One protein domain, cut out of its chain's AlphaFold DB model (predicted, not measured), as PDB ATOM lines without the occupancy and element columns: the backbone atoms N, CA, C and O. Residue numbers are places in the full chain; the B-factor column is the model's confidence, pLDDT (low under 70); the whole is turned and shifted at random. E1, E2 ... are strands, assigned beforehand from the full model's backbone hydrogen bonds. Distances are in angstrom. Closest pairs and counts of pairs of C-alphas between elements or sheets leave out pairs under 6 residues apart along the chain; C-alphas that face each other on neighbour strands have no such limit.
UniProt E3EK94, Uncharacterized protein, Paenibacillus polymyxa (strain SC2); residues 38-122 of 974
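This is residues 38 to 122 of the 974 residues of an uncharacterized protein of Paenibacillus polymyxa (strain SC2) (UniProt E3EK94). Two twisted antiparallel sheets lie face to face as a sandwich, a four-stranded one made by E1 to E4 and a three-stranded one made by E5 to E7, their strands crossed at 39 degrees. Each sheet is a meander, each strand the antiparallel neighbour of the one before, and the chain changes from the first sheet to the second at the link E4 to E5. The printed part has 85 residues, with no named helix and seven strands, E1 to E7 in order along the chain; the sheet orders are E1 - E2 - E3 - E4 and E5 - E6 - E7, and the class is all strand. It is compact, with a radius of gyration of the C-alphas of 12.1 A, and elongated in outline, spanning 37 by 23 by 18 A.

E1, residues 39 to 42, begins at C-alpha 39 (43.931, 18.957, 45.227) and is 7.1 A long. E2, residues 53 to 59, is 20.1 A long; E3, residues 63 to 68, 17.0 A; and E4, residues 73 to 78, 13.5 A. E5, residues 87 to 96, starts at C-alpha 87 (44.266, 12.342, 38.603), measures 21.8 A and bends by 64 degrees at residue 91. E6, residues 99 to 106, is 21.7 A long. E7, residues 111 to 116, is 16.8 A long and ends at C-alpha 116 (31.581, 20.346, 32.835).

In the first sheet, E1 and E2 are a hairpin, with N 40 and O 58 2.8 A apart. Residues 46 to 47, in the link between them, pair antiparallel with residues 53 to 54 of E2. The hairpin E2 and E3 has N 57 and O 65 at 2.8 A, and the hairpin E3 and E4 has N 64 and O 77 at 2.8 A. In the second sheet, the hairpin E5 and E6 has N 91 and O 103 at 2.8 A, and the hairpin E6 and E7 has N 102 and O 114 at 2.9 A. Between the sheets, the closest C-alphas of edge strands E1 and E5 are those of Ala 41 and Lys 89, 5.6 A apart. For edge strands E4 and E7 they are those of Lys 75 and Phe 116, 7.8 A apart. Among the pairs that are apart are E1 and E7, and E3 and E5.

The C-alphas of Gly 51 and Ala 83 are the two farthest apart, at 37.9 A. The printed part has no cut and no long link. Its mean pLDDT is 82.2; residues 38 to 40 and 70 to 73 are under 70.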
ATOM      1  N   ALA A  38      42.802  17.080  49.622       56.88
ATOM      2  CA  ALA A  38      43.813  17.815  48.872       56.88
ATOM      3  C   ALA A  38      43.540  17.796  47.355       56.88
ATOM      4  O   ALA A  38      43.012  16.827  46.800       56.88
ATOM      5  N   ASN A  39      43.928  18.882  46.683       64.06
ATOM      6  CA  ASN A  39      43.931  18.957  45.227       64.06
ATOM      7  C   ASN A  39      45.167  18.215  44.689       64.06
ATOM      8  O   ASN A  39      46.283  18.515  45.109       64.06
ATOM      9  N   ALA A  40      44.959  17.295  43.748       66.12
ATOM     10  CA  ALA A  40      46.013  16.623  42.994       66.12
ATOM     11  C   ALA A  40      46.598  17.561  41.921       66.12
ATOM     12  O   ALA A  40      47.810  17.634  41.750       66.12
ATOM     13  N   ALA A  41      45.733  18.331  41.247       77.12
ATOM     14  CA  ALA A  41      46.125  19.334  40.259       77.12
ATOM     15  C   ALA A  41      45.132  20.503  40.199       77.12
ATOM     16  O   ALA A  41      43.948  20.353  40.506       77.12
ATOM     17  N   SER A  42      45.605  21.652  39.727       83.81
ATOM     18  CA  SER A  42      44.792  22.807  39.335       83.81
ATOM     19  C   SER A  42      45.157  23.237  37.917       83.81
ATOM     20  O   SER A  42      46.315  23.115  37.518       83.81
ATOM     21  N   SER A  43      44.189  23.745  37.161       83.69
ATOM     22  CA  SER A  43      44.439  24.366  35.862       83.69
ATOM     23  C   SER A  43      44.975  25.789  36.017       83.69
ATOM     24  O   SER A  43      44.814  26.418  37.066       83.69
ATOM     25  N   ASP A  44      45.498  26.339  34.926       83.81
ATOM     26  CA  ASP A  44      45.510  27.787  34.724       83.81
ATOM     27  C   ASP A  44      44.072  28.330  34.592       83.81
ATOM     28  O   ASP A  44      43.103  27.573  34.447       83.81
ATOM     29  N   VAL A  45      43.919  29.652  34.663       83.38
ATOM     30  CA  VAL A  45      42.616  30.320  34.545       83.38
ATOM     31  C   VAL A  45      42.181  30.395  33.078       83.38
ATOM     32  O   VAL A  45      42.863  30.998  32.250       83.38
ATOM     33  N   LEU A  46      41.011  29.832  32.768       86.00
ATOM     34  CA  LEU A  46      40.338  29.953  31.475       86.00
ATOM     35  C   LEU A  46      39.255  31.035  31.562       86.00
ATOM     36  O   LEU A  46      38.424  31.007  32.466       86.00
ATOM     37  N   LYS A  47      39.226  31.973  30.613       85.94
ATOM     38  CA  LYS A  47      38.232  33.055  30.605       85.94
ATOM     39  C   LYS A  47      37.003  32.697  29.761       85.94
ATOM     40  O   LYS A  47      37.154  32.237  28.631       85.94
ATOM     41  N   GLY A  48      35.808  32.894  30.318       79.69
ATOM     42  CA  GLY A  48      34.525  32.635  29.659       79.69
ATOM     43  C   GLY A  48      34.044  33.782  28.769       79.69
ATOM     44  O   GLY A  48      34.539  34.909  28.846       79.69
ATOM     45  N   SER A  49      33.046  33.502  27.925       78.50
ATOM     46  CA  SER A  49      32.362  34.512  27.098       78.50
ATOM     47  C   SER A  49      31.445  35.441  27.907       78.50
ATOM     48  O   SER A  49      31.112  36.524  27.436       78.50
ATOM     49  N   ASP A  50      31.110  35.066  29.144       74.50
ATOM     50  CA  ASP A  50      30.529  35.934  30.178       74.50
ATOM     51  C   ASP A  50      31.548  36.915  30.795       74.50
ATOM     52  O   ASP A  50      31.196  37.722  31.654       74.50
ATOM     53  N   GLY A  51      32.815  36.839  30.376       75.81
ATOM     54  CA  GLY A  51      33.905  37.674  30.865       75.81
ATOM     55  C   GLY A  51      34.486  37.247  32.214       75.81
ATOM     56  O   GLY A  51      35.350  37.968  32.718       75.81
ATOM     57  N   LEU A  52      34.066  36.113  32.790       80.56
ATOM     58  CA  LEU A  52      34.542  35.643  34.097       80.56
ATOM     59  C   LEU A  52      35.691  34.632  34.000       80.56
ATOM     60  O   LEU A  52      35.935  34.014  32.961       80.56
ATOM     61  N   ASN A  53      36.417  34.478  35.105       84.31
ATOM     62  CA  ASN A  53      37.603  33.642  35.233       84.31
ATOM     63  C   ASN A  53      37.231  32.277  35.837       84.31
ATOM     64  O   ASN A  53      36.879  32.183  37.013       84.31
ATOM     65  N   TYR A  54      37.350  31.212  35.046       86.62
ATOM     66  CA  TYR A  54      37.080  29.828  35.441       86.62
ATOM     67  C   TYR A  54      38.384  29.075  35.722       86.62
ATOM     68  O   TYR A  54      39.388  29.264  35.035       86.62
ATOM     69  N   GLN A  55      38.370  28.172  36.699       88.25
ATOM     70  CA  GLN A  55      39.522  27.326  37.027       88.25
ATOM     71  C   GLN A  55      39.055  25.939  37.474       88.25
ATOM     72  O   GLN A  55      38.036  25.816  38.152       88.25
ATOM     73  N   VAL A  56      39.772  24.882  37.091       89.56
ATOM     74  CA  VAL A  56      39.427  23.493  37.426       89.56
ATOM     75  C   VAL A  56      40.449  22.904  38.388       89.56
ATOM     76  O   VAL A  56      41.654  22.984  38.169       89.56
ATOM     77  N   TYR A  57      39.943  22.250  39.428       86.81
ATOM     78  CA  TYR A  57      40.708  21.544  40.447       86.81
ATOM     79  C   TYR A  57      40.367  20.054  40.412       86.81
ATOM     80  O   TYR A  57      39.201  19.687  40.574       86.81
ATOM     81  N   LEU A  58      41.370  19.196  40.231       85.69
ATOM     82  CA  LEU A  58      41.265  17.743  40.393       85.69
ATOM     83  C   LEU A  58      41.787  17.363  41.784       85.69
ATOM     84  O   LEU A  58      42.731  17.983  42.273       85.69
ATOM     85  N   ARG A  59      41.200  16.354  42.431       83.94
ATOM     86  CA  ARG A  59      41.514  15.945  43.812       83.94
ATOM     87  C   ARG A  59      41.961  14.494  43.926       83.94
ATOM     88  O   ARG A  59      41.608  13.650  43.104       83.94
ATOM     89  N   ASP A  60      42.674  14.211  45.014       73.25
ATOM     90  CA  ASP A  60      43.156  12.868  45.377       73.25
ATOM     91  C   ASP A  60      42.033  11.827  45.545       73.25
ATOM     92  O   ASP A  60      42.294  10.626  45.504       73.25
ATOM     93  N   ASP A  61      40.792  12.264  45.793       74.62
ATOM     94  CA  ASP A  61      39.609  11.403  45.934       74.62
ATOM     95  C   ASP A  61      38.955  11.028  44.592       74.62
ATOM     96  O   ASP A  61      37.946  10.326  44.576       74.62
ATOM     97  N   GLY A  62      39.511  11.490  43.467       75.62
ATOM     98  CA  GLY A  62      38.920  11.306  42.146       75.62
ATOM     99  C   GLY A  62      37.770  12.269  41.841       75.62
ATOM    100  O   GLY A  62      37.126  12.122  40.801       75.62
ATOM    101  N   SER A  63      37.502  13.277  42.676       81.88
ATOM    102  CA  SER A  63      36.616  14.383  42.307       81.88
ATOM    103  C   SER A  63      37.354  15.444  41.485       81.88
ATOM    104  O   SER A  63      38.517  15.773  41.721       81.88
ATOM    105  N   ALA A  64      36.646  16.025  40.526       85.50
ATOM    106  CA  ALA A  64      36.978  17.298  39.915       85.50
ATOM    107  C   ALA A  64      35.993  18.363  40.399       85.50
ATOM    108  O   ALA A  64      34.843  18.072  40.738       85.50
ATOM    109  N   SER A  65      36.407  19.623  40.377       87.12
ATOM    110  CA  SER A  65      35.489  20.748  40.502       87.12
ATOM    111  C   SER A  65      35.965  21.961  39.732       87.12
ATOM    112  O   SER A  65      37.133  22.328  39.849       87.12
ATOM    113  N   ILE A  66      35.041  22.618  39.045       86.50
ATOM    114  CA  ILE A  66      35.256  23.948  38.485       86.50
ATOM    115  C   ILE A  66      34.859  25.020  39.512       86.50
ATOM    116  O   ILE A  66      33.930  24.824  40.299       86.50
ATOM    117  N   SER A  67      35.583  26.132  39.515       82.50
ATOM    118  CA  SER A  67      35.343  27.354  40.289       82.50
ATOM    119  C   SER A  67      35.299  28.561  39.356       82.50
ATOM    120  O   SER A  67      35.884  28.511  38.272       82.50
ATOM    121  N   ARG A  68      34.677  29.656  39.800       82.56
ATOM    122  CA  ARG A  68      34.588  30.926  39.068       82.56
ATOM    123  C   ARG A  68      34.866  32.092  40.011       82.56
ATOM    124  O   ARG A  68      34.340  32.094  41.117       82.56
ATOM    125  N   ASP A  69      35.707  33.038  39.597       73.94
ATOM    126  CA  ASP A  69      36.004  34.296  40.313       73.94
ATOM    127  C   ASP A  69      36.258  34.141  41.832       73.94
ATOM    128  O   ASP A  69      35.743  34.905  42.645       73.94
ATOM    129  N   ASN A  70      37.041  33.121  42.216       65.75
ATOM    130  CA  ASN A  70      37.338  32.709  43.602       65.75
ATOM    131  C   ASN A  70      36.122  32.286  44.466       65.75
ATOM    132  O   ASN A  70      36.306  31.857  45.607       65.75
ATOM    133  N   GLY A  71      34.903  32.294  43.915       61.97
ATOM    134  CA  GLY A  71      33.632  31.947  44.564       61.97
ATOM    135  C   GLY A  71      33.411  30.450  44.810       61.97
ATOM    136  O   GLY A  71      32.372  29.891  44.461       61.97
ATOM    137  N   GLY A  72      34.392  29.771  45.408       66.25
ATOM    138  CA  GLY A  72      34.294  28.351  45.747       66.25
ATOM    139  C   GLY A  72      34.103  27.437  44.528       66.25
ATOM    140  O   GLY A  72      34.486  27.759  43.407       66.25
ATOM    141  N   ALA A  73      33.548  26.245  44.751       68.62
ATOM    142  CA  ALA A  73      33.361  25.236  43.708       68.62
ATOM    143  C   ALA A  73      31.933  25.281  43.136       68.62
ATOM    144  O   ALA A  73      31.033  24.701  43.738       68.62
ATOM    145  N   LEU A  74      31.770  25.898  41.959       77.75
ATOM    146  CA  LEU A  74      30.534  25.955  41.157       77.75
ATOM    147  C   LEU A  74      29.865  24.582  41.009       77.75
ATOM    148  O   LEU A  74      28.695  24.390  41.321       77.75
ATOM    149  N   LYS A  75      30.630  23.611  40.502       82.75
ATOM    150  CA  LYS A  75      30.156  22.256  40.210       82.75
ATOM    151  C   LYS A  75      31.260  21.267  40.520       82.75
ATOM    152  O   LYS A  75      32.420  21.491  40.170       82.75
ATOM    153  N   ARG A  76      30.894  20.158  41.161       84.38
ATOM    154  CA  ARG A  76      31.768  18.998  41.369       84.38
ATOM    155  C   ARG A  76      31.277  17.834  40.518       84.38
ATOM    156  O   ARG A  76      30.074  17.671  40.338       84.38
ATOM    157  N   LEU A  77      32.208  17.043  39.998       82.94
ATOM    158  CA  LEU A  77      31.954  15.827  39.225       82.94
ATOM    159  C   LEU A  77      32.944  14.750  39.670       82.94
ATOM    160  O   LEU A  77      34.067  15.072  40.057       82.94
ATOM    161  N   SER A  78      32.572  13.477  39.576       82.69
ATOM    162  CA  SER A  78      33.562  12.396  39.619       82.69
ATOM    163  C   SER A  78      34.355  12.394  38.312       82.69
ATOM    164  O   SER A  78      33.782  12.534  37.231       82.69
ATOM    165  N   THR A  79      35.673  12.236  38.395       80.50
ATOM    166  CA  THR A  79      36.521  12.044  37.211       80.50
ATOM    167  C   THR A  79      36.349  10.625  36.647       80.50
ATOM    168  O   THR A  79      36.161   9.686  37.424       80.50
ATOM    169  N   PRO A  80      36.407  10.429  35.314       79.38
ATOM    170  CA  PRO A  80      36.234   9.118  34.679       79.38
ATOM    171  C   PRO A  80      37.524   8.282  34.761       79.38
ATOM    172  O   PRO A  80      38.198   8.018  33.764       79.38
ATOM    173  N   LEU A  81      37.893   7.913  35.987       79.88
ATOM    174  CA  LEU A  81      39.067   7.106  36.317       79.88
ATOM    175  C   LEU A  81      38.748   5.612  36.269       79.88
ATOM    176  O   LEU A  81      37.677   5.182  36.697       79.88
ATOM    177  N   ASP A  82      39.724   4.819  35.833       80.06
ATOM    178  CA  ASP A  82      39.649   3.363  35.960       80.06
ATOM    179  C   ASP A  82      40.082   2.925  37.372       80.06
ATOM    180  O   ASP A  82      40.694   3.685  38.129       80.06
ATOM    181  N   ALA A  83      39.774   1.682  37.750       71.50
ATOM    182  CA  ALA A  83      39.981   1.197  39.113       71.50
ATOM    183  C   ALA A  83      41.433   1.390  39.612       71.50
ATOM    184  O   ALA A  83      42.408   0.902  39.025       71.50
ATOM    185  N   GLY A  84      41.577   2.113  40.727       73.88
ATOM    186  CA  GLY A  84      42.874   2.411  41.339       73.88
ATOM    187  C   GLY A  84      43.750   3.391  40.549       73.88
ATOM    188  O   GLY A  84      44.969   3.338  40.686       73.88
ATOM    189  N   GLU A  85      43.173   4.236  39.693       81.50
ATOM    190  CA  GLU A  85      43.830   5.458  39.208       81.50
ATOM    191  C   GLU A  85      43.508   6.660  40.106       81.50
ATOM    192  O   GLU A  85      42.510   6.672  40.823       81.50
ATOM    193  N   THR A  86      44.351   7.688  40.040       80.31
ATOM    194  CA  THR A  86      44.077   9.040  40.556       80.31
ATOM    195  C   THR A  86      44.360  10.053  39.447       80.31
ATOM    196  O   THR A  86      45.123   9.734  38.530       80.31
ATOM    197  N   PRO A  87      43.818  11.280  39.497       83.38
ATOM    198  CA  PRO A  87      44.266  12.342  38.603       83.38
ATOM    199  C   PRO A  87      45.741  12.680  38.877       83.38
ATOM    200  O   PRO A  87      46.195  12.532  40.012       83.38
ATOM    201  N   ASP A  88      46.469  13.131  37.853       84.56
ATOM    202  CA  ASP A  88      47.861  13.595  37.968       84.56
ATOM    203  C   ASP A  88      48.013  15.038  37.465       84.56
ATOM    204  O   ASP A  88      48.309  15.932  38.253       84.56
ATOM    205  N   LYS A  89      47.731  15.312  36.181       87.88
ATOM    206  CA  LYS A  89      47.901  16.664  35.615       87.88
ATOM    207  C   LYS A  89      46.898  17.011  34.515       87.88
ATOM    208  O   LYS A  89      46.737  16.251  33.562       87.88
ATOM    209  N   ILE A  90      46.288  18.201  34.592       89.62
ATOM    210  CA  ILE A  90      45.504  18.793  33.489       89.62
ATOM    211  C   ILE A  90      46.449  19.172  32.339       89.62
ATOM    212  O   ILE A  90      47.449  19.860  32.545       89.62
ATOM    213  N   THR A  91      46.130  18.718  31.128       87.12
ATOM    214  CA  THR A  91      46.925  18.927  29.904       87.12
ATOM    215  C   THR A  91      46.209  19.783  28.859       87.12
ATOM    216  O   THR A  91      46.873  20.360  28.001       87.12
ATOM    217  N   SER A  92      44.882  19.924  28.938       88.44
ATOM    218  CA  SER A  92      44.124  20.918  28.172       88.44
ATOM    219  C   SER A  92      42.868  21.355  28.925       88.44
ATOM    220  O   SER A  92      42.257  20.560  29.641       88.44
ATOM    221  N   LEU A  93      42.476  22.615  28.749       90.50
ATOM    222  CA  LEU A  93      41.246  23.190  29.283       90.50
ATOM    223  C   LEU A  93      40.688  24.180  28.255       90.50
ATOM    224  O   LEU A  93      41.399  25.104  27.858       90.50
ATOM    225  N   ARG A  94      39.442  23.995  27.805       89.56
ATOM    226  CA  ARG A  94      38.806  24.879  26.809       89.56
ATOM    227  C   ARG A  94      37.285  24.910  26.931       89.56
ATOM    228  O   ARG A  94      36.682  23.955  27.408       89.56
ATOM    229  N   PHE A  95      36.676  25.985  26.436       88.00
ATOM    230  CA  PHE A  95      35.235  26.031  26.199       88.00
ATOM    231  C   PHE A  95      34.872  25.292  24.902       88.00
ATOM    232  O   PHE A  95      35.571  25.413  23.894       88.00
ATOM    233  N   VAL A  96      33.761  24.557  24.930       84.81
ATOM    234  CA  VAL A  96      33.130  23.889  23.784       84.81
ATOM    235  C   VAL A  96      31.644  24.262  23.818       84.81
ATOM    236  O   VAL A  96      30.825  23.596  24.442       84.81
ATOM    237  N   GLY A  97      31.302  25.406  23.220       85.19
ATOM    238  CA  GLY A  97      30.026  26.068  23.508       85.19
ATOM    239  C   GLY A  97      30.017  26.609  24.941       85.19
ATOM    240  O   GLY A  97      30.961  27.289  25.340       85.19
ATOM    241  N   ASN A  98      28.979  26.285  25.717       82.88
ATOM    242  CA  ASN A  98      28.877  26.667  27.133       82.88
ATOM    243  C   ASN A  98      29.593  25.681  28.080       82.88
ATOM    244  O   ASN A  98      29.703  25.942  29.282       82.88
ATOM    245  N   ASP A  99      30.037  24.539  27.556       88.44
ATOM    246  CA  ASP A  99      30.683  23.474  28.314       88.44
ATOM    247  C   ASP A  99      32.172  23.774  28.483       88.44
ATOM    248  O   ASP A  99      32.808  24.298  27.568       88.44
ATOM    249  N   VAL A 100      32.762  23.373  29.610       89.88
ATOM    250  CA  VAL A 100      34.224  23.348  29.775       89.88
ATOM    251  C   VAL A 100      34.728  21.915  29.672       89.88
ATOM    252  O   VAL A 100      34.456  21.082  30.539       89.88
ATOM    253  N   GLU A 101      35.483  21.644  28.612       92.25
ATOM    254  CA  GLU A 101      36.194  20.388  28.389       92.25
ATOM    255  C   GLU A 101      37.557  20.427  29.089       92.25
ATOM    256  O   GLU A 101      38.381  21.318  28.855       92.25
ATOM    257  N   VAL A 102      37.790  19.433  29.947       92.19
ATOM    258  CA  VAL A 102      39.022  19.228  30.712       92.19
ATOM    259  C   VAL A 102      39.684  17.946  30.226       92.19
ATOM    260  O   VAL A 102      39.146  16.860  30.433       92.19
ATOM    261  N   VAL A 103      40.869  18.048  29.632       90.44
ATOM    262  CA  VAL A 103      41.707  16.885  29.309       90.44
ATOM    263  C   VAL A 103      42.823  16.801  30.341       90.44
ATOM    264  O   VAL A 103      43.505  17.791  30.616       90.44
ATOM    265  N   PHE A 104      43.007  15.629  30.940       91.25
ATOM    266  CA  PHE A 104      44.001  15.406  31.983       91.25
ATOM    267  C   PHE A 104      44.612  14.005  31.894       91.25
ATOM    268  O   PHE A 104      44.050  13.088  31.301       91.25
ATOM    269  N   THR A 105      45.785  13.853  32.493       88.94
ATOM    270  CA  THR A 105      46.486  12.576  32.655       88.94
ATOM    271  C   THR A 105      46.278  12.030  34.063       88.94
ATOM    272  O   THR A 105      46.114  12.795  35.019       88.94
ATOM    273  N   THR A 106      46.250  10.706  34.188       87.44
ATOM    274  CA  THR A 106      46.129   9.988  35.462       87.44
ATOM    275  C   THR A 106      47.486   9.475  35.937       87.44
ATOM    276  O   THR A 106      48.445   9.402  35.170       87.44
ATOM    277  N   SER A 107      47.572   9.048  37.196       83.94
ATOM    278  CA  SER A 107      48.797   8.516  37.814       83.94
ATOM    279  C   SER A 107      49.319   7.196  37.217       83.94
ATOM    280  O   SER A 107      50.376   6.719  37.627       83.94
ATOM    281  N   LYS A 108      48.622   6.617  36.225       81.94
ATOM    282  CA  LYS A 108      49.115   5.507  35.383       81.94
ATOM    283  C   LYS A 108      49.509   5.947  33.959       81.94
ATOM    284  O   LYS A 108      49.819   5.102  33.128       81.94
ATOM    285  N   GLY A 109      49.500   7.252  33.672       81.81
ATOM    286  CA  GLY A 109      49.838   7.835  32.368       81.81
ATOM    287  C   GLY A 109      48.693   7.861  31.347       81.81
ATOM    288  O   GLY A 109      48.899   8.313  30.224       81.81
ATOM    289  N   ASN A 110      47.491   7.405  31.714       84.75
ATOM    290  CA  ASN A 110      46.335   7.397  30.817       84.75
ATOM    291  C   ASN A 110      45.745   8.805  30.663       84.75
ATOM    292  O   ASN A 110      45.578   9.524  31.647       84.75
ATOM    293  N   THR A 111      45.378   9.189  29.440       88.88
ATOM    294  CA  THR A 111      44.653  10.441  29.172       88.88
ATOM    295  C   THR A 111      43.149  10.219  29.310       88.88
ATOM    296  O   THR A 111      42.597   9.280  28.733       88.88
ATOM    297  N   LYS A 112      42.474  11.101  30.049       89.56
ATOM    298  CA  LYS A 112      41.025  11.109  30.267       89.56
ATOM    299  C   LYS A 112      40.465  12.506  29.973       89.56
ATOM    300  O   LYS A 112      41.151  13.510  30.168       89.56
ATOM    301  N   THR A 113      39.205  12.563  29.549       89.94
ATOM    302  CA  THR A 113      38.476  13.814  29.289       89.94
ATOM    303  C   THR A 113      37.242  13.889  30.179       89.94
ATOM    304  O   THR A 113      36.542  12.892  30.347       89.94
ATOM    305  N   LEU A 114      36.969  15.061  30.750       90.31
ATOM    306  CA  LEU A 114      35.799  15.354  31.574       90.31
ATOM    307  C   LEU A 114      35.174  16.678  31.127       90.31
ATOM    308  O   LEU A 114      35.853  17.701  31.120       90.31
ATOM    309  N   ASN A 115      33.873  16.670  30.838       89.38
ATOM    310  CA  ASN A 115      33.147  17.867  30.416       89.38
ATOM    311  C   ASN A 115      32.254  18.381  31.548       89.38
ATOM    312  O   ASN A 115      31.321  17.704  31.989       89.38
ATOM    313  N   PHE A 116      32.515  19.604  32.001       88.81
ATOM    314  CA  PHE A 116      31.581  20.346  32.835       88.81
ATOM    315  C   PHE A 116      30.550  21.026  31.926       88.81
ATOM    316  O   PHE A 116      30.768  22.135  31.445       88.81
ATOM    317  N   VAL A 117      29.438  20.327  31.690       85.62
ATOM    318  CA  VAL A 117      28.336  20.784  30.823       85.62
ATOM    319  C   VAL A 117      27.663  22.047  31.373       85.62
ATOM    320  O   VAL A 117      27.323  22.044  32.559       85.62
ATOM    321  N   ASP A 118      27.465  23.052  30.507       84.12
ATOM    322  CA  ASP A 118      26.771  24.350  30.674       84.12
ATOM    323  C   ASP A 118      27.194  25.221  31.878       84.12
ATOM    324  O   ASP A 118      26.367  25.786  32.593       84.12
ATOM    325  N   VAL A 119      28.500  25.348  32.137       80.56
ATOM    326  CA  VAL A 119      29.012  26.074  33.324       80.56
ATOM    327  C   VAL A 119      28.791  27.583  33.306       80.56
ATOM    328  O   VAL A 119      28.812  28.202  34.369       80.56
ATOM    329  N   ILE A 120      28.558  28.179  32.136       80.44
ATOM    330  CA  ILE A 120      28.319  29.625  32.018       80.44
ATOM    331  C   ILE A 120      27.028  30.020  32.753       80.44
ATOM    332  O   ILE A 120      27.009  31.001  33.501       80.44
ATOM    333  N   HIS A 121      25.972  29.214  32.619       78.12
ATOM    334  CA  HIS A 121      24.650  29.496  33.182       78.12
ATOM    335  C   HIS A 121      24.455  29.011  34.627       78.12
ATOM    336  O   HIS A 121      23.373  29.187  35.190       78.12
ATOM    337  N   MET A 122      25.478  28.425  35.258       74.94
ATOM    338  CA  MET A 122      25.356  27.915  36.625       74.94
ATOM    339  C   MET A 122      25.329  29.024  37.687       74.94
ATOM    340  O   MET A 122      26.072  30.003  37.559       74.94
TER     341      MET A 122